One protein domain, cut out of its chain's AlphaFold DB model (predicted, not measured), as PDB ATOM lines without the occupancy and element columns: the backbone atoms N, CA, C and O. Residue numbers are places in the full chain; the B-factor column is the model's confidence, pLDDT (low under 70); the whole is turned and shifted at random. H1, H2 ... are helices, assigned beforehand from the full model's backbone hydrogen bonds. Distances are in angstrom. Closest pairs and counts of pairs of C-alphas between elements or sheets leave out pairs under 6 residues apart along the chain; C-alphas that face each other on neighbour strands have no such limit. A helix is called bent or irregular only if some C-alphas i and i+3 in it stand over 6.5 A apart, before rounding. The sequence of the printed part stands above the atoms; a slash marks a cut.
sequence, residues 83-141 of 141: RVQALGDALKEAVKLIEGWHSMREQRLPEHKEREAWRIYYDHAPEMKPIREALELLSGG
ATOM      1  N   ARG A  83      98.881 249.722 376.100       76.38
ATOM      2  CA  ARG A  83      99.296 251.131 375.977       76.38
ATOM      3  C   ARG A  83     100.504 251.319 375.055       76.38
ATOM      4  O   ARG A  83     100.517 252.253 374.267       76.38
ATOM      5  N   VAL A  84     101.488 250.420 375.134       80.12
ATOM      6  CA  VAL A  84     102.674 250.439 374.260       80.12
ATOM      7  C   VAL A  84     102.260 250.124 372.823       80.12
ATOM      8  O   VAL A  84     102.697 250.790 371.890       80.12
ATOM      9  N   GLN A  85     101.364 249.151 372.649       80.69
ATOM     10  CA  GLN A  85     100.822 248.806 371.338       80.69
ATOM     11  C   GLN A  85     100.066 249.985 370.707       80.69
ATOM     12  O   GLN A  85     100.360 250.354 369.573       80.69
ATOM     13  N   ALA A  86      99.166 250.622 371.462       78.44
ATOM     14  CA  ALA A  86      98.407 251.779 370.996       78.44
ATOM     15  C   ALA A  86      99.315 252.950 370.585       78.44
ATOM     16  O   ALA A  86      99.074 253.576 369.554       78.44
ATOM     17  N   LEU A  87     100.384 253.217 371.348       78.19
ATOM     18  CA  LEU A  87     101.377 254.230 370.982       78.19
ATOM     19  C   LEU A  87     102.075 253.884 369.660       78.19
ATOM     20  O   LEU A  87     102.214 254.743 368.790       78.19
ATOM     21  N   GLY A  88     102.500 252.629 369.496       78.06
ATOM     22  CA  GLY A  88     103.153 252.171 368.271       78.06
ATOM     23  C   GLY A  88     102.254 252.299 367.039       78.06
ATOM     24  O   GLY A  88     102.730 252.685 365.971       78.06
ATOM     25  N   ASP A  89     100.961 252.021 367.183       83.50
ATOM     26  CA  ASP A  89      99.992 252.166 366.095       83.50
ATOM     27  C   ASP A  89      99.725 253.642 365.764       83.50
ATOM     28  O   ASP A  89      99.737 254.015 364.590       83.50
ATOM     29  N   ALA A  90      99.603 254.509 366.776       79.31
ATOM     30  CA  ALA A  90      99.471 255.954 366.576       79.31
ATOM     31  C   ALA A  90     100.692 256.557 365.855       79.31
ATOM     32  O   ALA A  90     100.536 257.368 364.941       79.31
ATOM     33  N   LEU A  91     101.907 256.127 366.215       82.19
ATOM     34  CA  LEU A  91     103.135 256.601 365.577       82.19
ATOM     35  C   LEU A  91     103.211 256.192 364.100       82.19
ATOM     36  O   LEU A  91     103.599 257.001 363.261       82.19
ATOM     37  N   LYS A  92     102.809 254.960 363.761       83.50
ATOM     38  CA  LYS A  92     102.769 254.499 362.361       83.50
ATOM     39  C   LYS A  92     101.820 255.340 361.514       83.50
ATOM     40  O   LYS A  92     102.164 255.683 360.387       83.50
ATOM     41  N   GLU A  93     100.646 255.673 362.042       82.31
ATOM     42  CA  GLU A  93      99.693 256.531 361.333       82.31
ATOM     43  C   GLU A  93     100.233 257.958 361.167       82.31
ATOM     44  O   GLU A  93     100.166 258.513 360.071       82.31
ATOM     45  N   ALA A  94     100.876 258.517 362.197       78.19
ATOM     46  CA  ALA A  94     101.534 259.820 362.096       78.19
ATOM     47  C   ALA A  94     102.640 259.839 361.023       78.19
ATOM     48  O   ALA A  94     102.708 260.775 360.226       78.19
ATOM     49  N   VAL A  95     103.473 258.794 360.955       82.69
ATOM     50  CA  VAL A  95     104.520 258.663 359.924       82.69
ATOM     51  C   VAL A  95     103.910 258.623 358.525       82.69
ATOM     52  O   VAL A  95     104.350 259.379 357.663       82.69
ATOM     53  N   LYS A  96     102.854 257.830 358.305       82.94
ATOM     54  CA  LYS A  96     102.156 257.787 357.006       82.94
ATOM     55  C   LYS A  96     101.610 259.152 356.595       82.94
ATOM     56  O   LYS A  96     101.713 259.524 355.427       82.94
ATOM     57  N   LEU A  97     101.034 259.903 357.538       78.88
ATOM     58  CA  LEU A  97     100.547 261.257 357.270       78.88
ATOM     59  C   LEU A  97     101.700 262.171 356.848       78.88
ATOM     60  O   LEU A  97     101.600 262.840 355.824       78.88
ATOM     61  N   ILE A  98     102.815 262.154 357.583       77.19
ATOM     62  CA  ILE A  98     104.007 262.952 357.267       77.19
ATOM     63  C   ILE A  98     104.570 262.582 355.887       77.19
ATOM     64  O   ILE A  98     104.859 263.473 355.091       77.19
ATOM     65  N   GLU A  99     104.689 261.294 355.566       75.62
ATOM     66  CA  GLU A  99     105.155 260.816 354.254       75.62
ATOM     67  C   GLU A  99     104.214 261.239 353.114       75.62
ATOM     68  O   GLU A  99     104.675 261.692 352.060       75.62
ATOM     69  N   GLY A 100     102.898 261.168 353.334       76.25
ATOM     70  CA  GLY A 100     101.897 261.672 352.392       76.25
ATOM     71  C   GLY A 100     102.018 263.182 352.169       76.25
ATOM     72  O   GLY A 100     102.000 263.649 351.030       76.25
ATOM     73  N   TRP A 101     102.233 263.945 353.242       72.69
ATOM     74  CA  TRP A 101     102.490 265.387 353.190       72.69
ATOM     75  C   TRP A 101     103.791 265.729 352.456       72.69
ATOM     76  O   TRP A 101     103.819 266.640 351.628       72.69
ATOM     77  N   HIS A 102     104.871 264.987 352.709       68.50
ATOM     78  CA  HIS A 102     106.143 265.161 352.009       68.50
ATOM     79  C   HIS A 102     106.038 264.841 350.515       68.50
ATOM     80  O   HIS A 102     106.652 265.538 349.708       68.50
ATOM     81  N   SER A 103     105.216 263.861 350.141       67.81
ATOM     82  CA  SER A 103     104.939 263.525 348.739       67.81
ATOM     83  C   SER A 103     104.121 264.611 348.019       67.81
ATOM     84  O   SER A 103     104.221 264.751 346.806       67.81
ATOM     85  N   MET A 104     103.358 265.434 348.749       64.31
ATOM     86  CA  MET A 104     102.630 266.597 348.206       64.31
ATOM     87  C   MET A 104     103.484 267.879 348.125       64.31
ATOM     88  O   MET A 104     103.057 268.885 347.556       64.31
ATOM     89  N   ARG A 105     104.708 267.858 348.665       56.97
ATOM     90  CA  ARG A 105     105.589 269.028 348.843       56.97
ATOM     91  C   ARG A 105     106.246 269.542 347.551       56.97
ATOM     92  O   ARG A 105     106.991 270.521 347.597       56.97
ATOM     93  N   GLU A 106     105.955 268.929 346.403       54.91
ATOM     94  CA  GLU A 106     106.431 269.352 345.074       54.91
ATOM     95  C   GLU A 106     105.761 270.639 344.542       54.91
ATOM     96  O   GLU A 106     106.191 271.186 343.529       54.91
ATOM     97  N   GLN A 107     104.774 271.197 345.250       59.41
ATOM     98  CA  GLN A 107     104.177 272.508 344.953       59.41
ATOM     99  C   GLN A 107     104.436 273.484 346.114       59.41
ATOM    100  O   GLN A 107     103.687 273.503 347.088       59.41
ATOM    101  N   ARG A 108     105.514 274.284 346.078       61.69
ATOM    102  CA  ARG A 108     105.948 275.054 347.266       61.69
ATOM    103  C   ARG A 108     105.637 276.555 347.233       61.69
ATOM    104  O   ARG A 108     105.985 277.265 346.294       61.69
ATOM    105  N   LEU A 109     105.069 277.033 348.347       55.44
ATOM    106  CA  LEU A 109     105.139 278.415 348.837       55.44
ATOM    107  C   LEU A 109     106.551 278.718 349.405       55.44
ATOM    108  O   LEU A 109     107.273 277.786 349.758       55.44
ATOM    109  N   PRO A 110     106.954 279.997 349.547       68.81
ATOM    110  CA  PRO A 110     108.226 280.375 350.176       68.81
ATOM    111  C   PRO A 110     108.369 279.873 351.628       68.81
ATOM    112  O   PRO A 110     107.399 279.880 352.382       68.81
ATOM    113  N   GLU A 111     109.595 279.536 352.051       64.88
ATOM    114  CA  GLU A 111     109.935 278.873 353.332       64.88
ATOM    115  C   GLU A 111     109.346 279.544 354.593       64.88
ATOM    116  O   GLU A 111     108.904 278.869 355.524       64.88
ATOM    117  N   HIS A 112     109.259 280.880 354.614       73.06
ATOM    118  CA  HIS A 112     108.659 281.621 355.732       73.06
ATOM    119  C   HIS A 112     107.144 281.386 355.861       73.06
ATOM    120  O   HIS A 112     106.632 281.303 356.974       73.06
ATOM    121  N   LYS A 113     106.433 281.223 354.736       71.50
ATOM    122  CA  LYS A 113     104.994 280.910 354.723       71.50
ATOM    123  C   LYS A 113     104.731 279.452 355.068       71.50
ATOM    124  O   LYS A 113     103.682 279.125 355.606       71.50
ATOM    125  N   GLU A 114     105.695 278.583 354.783       69.69
ATOM    126  CA  GLU A 114     105.597 277.156 355.060       69.69
ATOM    127  C   GLU A 114     105.637 276.858 356.564       69.69
ATOM    128  O   GLU A 114     104.826 276.071 357.043       69.69
ATOM    129  N   ARG A 115     106.512 277.527 357.334       71.88
ATOM    130  CA  ARG A 115     106.527 277.391 358.806       71.88
ATOM    131  C   ARG A 115     105.218 277.839 359.448       71.88
ATOM    132  O   ARG A 115     104.731 277.184 360.364       71.88
ATOM    133  N   GLU A 116     104.663 278.953 358.984       78.75
ATOM    134  CA  GLU A 116     103.417 279.486 359.529       78.75
ATOM    135  C   GLU A 116     102.214 278.611 359.161       78.75
ATOM    136  O   GLU A 116     101.405 278.296 360.033       78.75
ATOM    137  N   ALA A 117     102.149 278.128 357.915       74.88
ATOM    138  CA  ALA A 117     101.144 277.160 357.486       74.88
ATOM    139  C   ALA A 117     101.224 275.852 358.289       74.88
ATOM    140  O   ALA A 117     100.191 275.334 358.707       74.88
ATOM    141  N   TRP A 118     102.435 275.358 358.571       76.38
ATOM    142  CA  TRP A 118     102.634 274.174 359.411       76.38
ATOM    143  C   TRP A 118     102.184 274.381 360.848       76.38
ATOM    144  O   TRP A 118     101.549 273.490 361.401       76.38
ATOM    145  N   ARG A 119     102.470 275.542 361.447       81.38
ATOM    146  CA  ARG A 119     101.982 275.867 362.792       81.38
ATOM    147  C   ARG A 119     100.452 275.864 362.826       81.38
ATOM    148  O   ARG A 119      99.867 275.179 363.650       81.38
ATOM    149  N   ILE A 120      99.813 276.549 361.875       78.00
ATOM    150  CA  ILE A 120      98.345 276.611 361.776       78.00
ATOM    151  C   ILE A 120      97.750 275.209 361.577       78.00
ATOM    152  O   ILE A 120      96.790 274.847 362.252       78.00
ATOM    153  N   TYR A 121      98.323 274.406 360.679       77.38
ATOM    154  CA  TYR A 121      97.883 273.032 360.452       77.38
ATOM    155  C   TYR A 121      98.038 272.178 361.714       77.38
ATOM    156  O   TYR A 121      97.081 271.551 362.162       77.38
ATOM    157  N   TYR A 122      99.218 272.203 362.332       80.25
ATOM    158  CA  TYR A 122      99.507 271.448 363.543       80.25
ATOM    159  C   TYR A 122      98.573 271.825 364.698       80.25
ATOM    160  O   TYR A 122      98.102 270.929 365.394       80.25
ATOM    161  N   ASP A 123      98.252 273.107 364.873       83.50
ATOM    162  CA  ASP A 123      97.423 273.593 365.982       83.50
ATOM    163  C   ASP A 123      95.922 273.341 365.761       83.50
ATOM    164  O   ASP A 123      95.189 273.053 366.712       83.50
ATOM    165  N   HIS A 124      95.447 273.417 364.514       81.62
ATOM    166  CA  HIS A 124      94.010 273.462 364.221       81.62
ATOM    167  C   HIS A 124      93.455 272.239 363.487       81.62
ATOM    168  O   HIS A 124      92.245 272.011 363.543       81.62
ATOM    169  N   ALA A 125      94.288 271.435 362.826       79.75
ATOM    170  CA  ALA A 125      93.804 270.277 362.087       79.75
ATOM    171  C   ALA A 125      93.271 269.194 363.051       79.75
ATOM    172  O   ALA A 125      93.967 268.832 364.018       79.75
ATOM    173  N   PRO A 126      92.044 268.677 362.828       78.81
ATOM    174  CA  PRO A 126      91.459 267.619 363.650       78.81
ATOM    175  C   PRO A 126      92.311 266.347 363.689       78.81
ATOM    176  O   PRO A 126      92.447 265.735 364.745       78.81
ATOM    177  N   GLU A 127      92.927 265.974 362.569       77.75
ATOM    178  CA  GLU A 127      93.778 264.788 362.441       77.75
ATOM    179  C   GLU A 127      95.097 264.896 363.213       77.75
ATOM    180  O   GLU A 127      95.691 263.881 363.560       77.75
ATOM    181  N   MET A 128      95.529 266.114 363.548       81.00
ATOM    182  CA  MET A 128      96.729 266.341 364.359       81.00
ATOM    183  C   MET A 128      96.428 266.251 365.861       81.00
ATOM    184  O   MET A 128      97.350 266.183 366.672       81.00
ATOM    185  N   LYS A 129      95.146 266.195 366.257       81.62
ATOM    186  CA  LYS A 129      94.731 266.108 367.665       81.62
ATOM    187  C   LYS A 129      95.348 264.914 368.412       81.62
ATOM    188  O   LYS A 129      95.915 265.160 369.474       81.62
ATOM    189  N   PRO A 130      95.336 263.670 367.889       75.88
ATOM    190  CA  PRO A 130      95.945 262.535 368.584       75.88
ATOM    191  C   PRO A 130      97.457 262.702 368.783       75.88
ATOM    192  O   PRO A 130      98.001 262.258 369.787       75.88
ATOM    193  N   ILE A 131      98.138 263.365 367.842       75.31
ATOM    194  CA  ILE A 131      99.578 263.639 367.921       75.31
ATOM    195  C   ILE A 131      99.861 264.687 369.003       75.31
ATOM    196  O   ILE A 131     100.779 264.499 369.801       75.31
ATOM    197  N   ARG A 132      99.050 265.754 369.078       84.50
ATOM    198  CA  ARG A 132      99.148 266.768 370.143       84.50
ATOM    199  C   ARG A 132      98.931 266.149 371.523       84.50
ATOM    200  O   ARG A 132      99.772 266.327 372.395       84.50
ATOM    201  N   GLU A 133      97.870 265.361 371.685       82.69
ATOM    202  CA  GLU A 133      97.565 264.663 372.944       82.69
ATOM    203  C   GLU A 133      98.687 263.684 373.334       82.69
ATOM    204  O   GLU A 133      99.091 263.627 374.494       82.69
ATOM    205  N   ALA A 134      99.253 262.952 372.367       74.44
ATOM    206  CA  ALA A 134     100.391 262.069 372.614       74.44
ATOM    207  C   ALA A 134     101.652 262.836 373.056       74.44
ATOM    208  O   ALA A 134     102.365 262.376 373.945       74.44
ATOM    209  N   LEU A 135     101.932 264.004 372.470       75.12
ATOM    210  CA  LEU A 135     103.085 264.833 372.837       75.12
ATOM    211  C   LEU A 135     102.909 265.536 374.189       75.12
ATOM    212  O   LEU A 135     103.877 265.653 374.941       75.12
ATOM    213  N   GLU A 136     101.692 265.951 374.539       80.88
ATOM    214  CA  GLU A 136     101.362 266.470 375.875       80.88
ATOM    215  C   GLU A 136     101.573 265.401 376.956       80.88
ATOM    216  O   GLU A 136     102.186 265.673 377.989       80.88
ATOM    217  N   LEU A 137     101.172 264.153 376.686       74.31
ATOM    218  CA  LEU A 137     101.439 263.019 377.579       74.31
ATOM    219  C   LEU A 137     102.941 262.751 377.777       74.31
ATOM    220  O   LEU A 137     103.330 262.258 378.834       74.31
ATOM    221  N   LEU A 138     103.780 263.076 376.789       69.88
ATOM    222  CA  LEU A 138     105.238 262.917 376.859       69.88
ATOM    223  C   LEU A 138     105.952 264.095 377.540       69.88
ATOM    224  O   LEU A 138     107.062 263.922 378.038       69.88
ATOM    225  N   SER A 139     105.348 265.286 377.550       73.12
ATOM    226  CA  SER A 139     105.950 266.518 378.088       73.12
ATOM    227  C   SER A 139     105.472 266.885 379.501       73.12
ATOM    228  O   SER A 139     106.078 267.745 380.137       73.12
ATOM    229  N   GLY A 140     104.427 266.223 380.009       52.31
ATOM    230  CA  GLY A 140     103.852 266.424 381.347       52.31
ATOM    231  C   GLY A 140     104.309 265.441 382.437       52.31
ATOM    232  O   GLY A 140     103.518 265.150 383.335       52.31
ATOM    233  N   GLY A 141     105.531 264.902 382.348       46.72
ATOM    234  CA  GLY A 141     106.144 264.001 383.341       46.72
ATOM    235  C   GLY A 141     107.175 264.684 384.228       46.72
ATOM    236  O   GLY A 141     108.009 265.430 383.675       46.72
TER     237      GLY A 141
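This is residues 83 to 141 of the 141 residues of an uncharacterized protein of Syntrophorhabdus sp. PtaB.Bin047 (UniProt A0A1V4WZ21). One long helix, H1, runs along the longest axis of a loose, open frame; past its far end the chain turns over, and the shorter helices H2 and H3 fold back alongside it as an L-shaped corner, with H2 held away from H1 across a gap and H3 coming nearer to it. The printed part has 59 residues with three named helices, H1, H2, H3 along the chain, and no named strand; the class is all helix. The whole is loose, with a radius of gyration of the C-alphas of 13.4 A, and elongated, spanning 39 by 23 by 17 A.

Find C-alpha 83 at (99.296, 251.131, 375.977); from there H1, residues 83 to 103, runs 30.5 A to C-alpha 103 at (104.939, 263.525, 348.739). Look next at residues 111 to 124 for H2, 20.0 A long. H3 is residues 126 to 139, 20.5 A long, ending at C-alpha 139 at (105.950, 266.518, 378.088); it is irregular, but only just, with C-alphas 127 and 130 6.9 A apart.

Start at Ala 94 of H1: its C-alpha is 7.2 A from that of Ile 131, the closest pair of H1 and H3. These helices only just touch, with 3 pairs of C-alphas within 8 A, through residues 90 to 94 and 130 to 131 alone. They run opposite ways at a steep tilt of 52 degrees. H2 and H3 are close but not clearly touching, about perpendicular at 87 degrees; their closest C-alphas, of Tyr 122 and Met 128, are 5.9 A apart. H1 and H2 are apart. Every O i to N i+4 pair is within hydrogen-bond range in H1, against 9 of 10 in H2 and 8 of 10 in H3.

The two farthest C-alphas, of Arg 83 and Pro 110, are 40.0 A apart. The printed part has no cut; the link from H1 to H2 is short and that from H2 to H3 tight. Residues 98 to 108, 110 to 116 and 135 to 141 stand free. Look for pLDDT under 70 at residues 102 to 111, 114, 138 and 140 to 141; the mean of the printed part is 74.4.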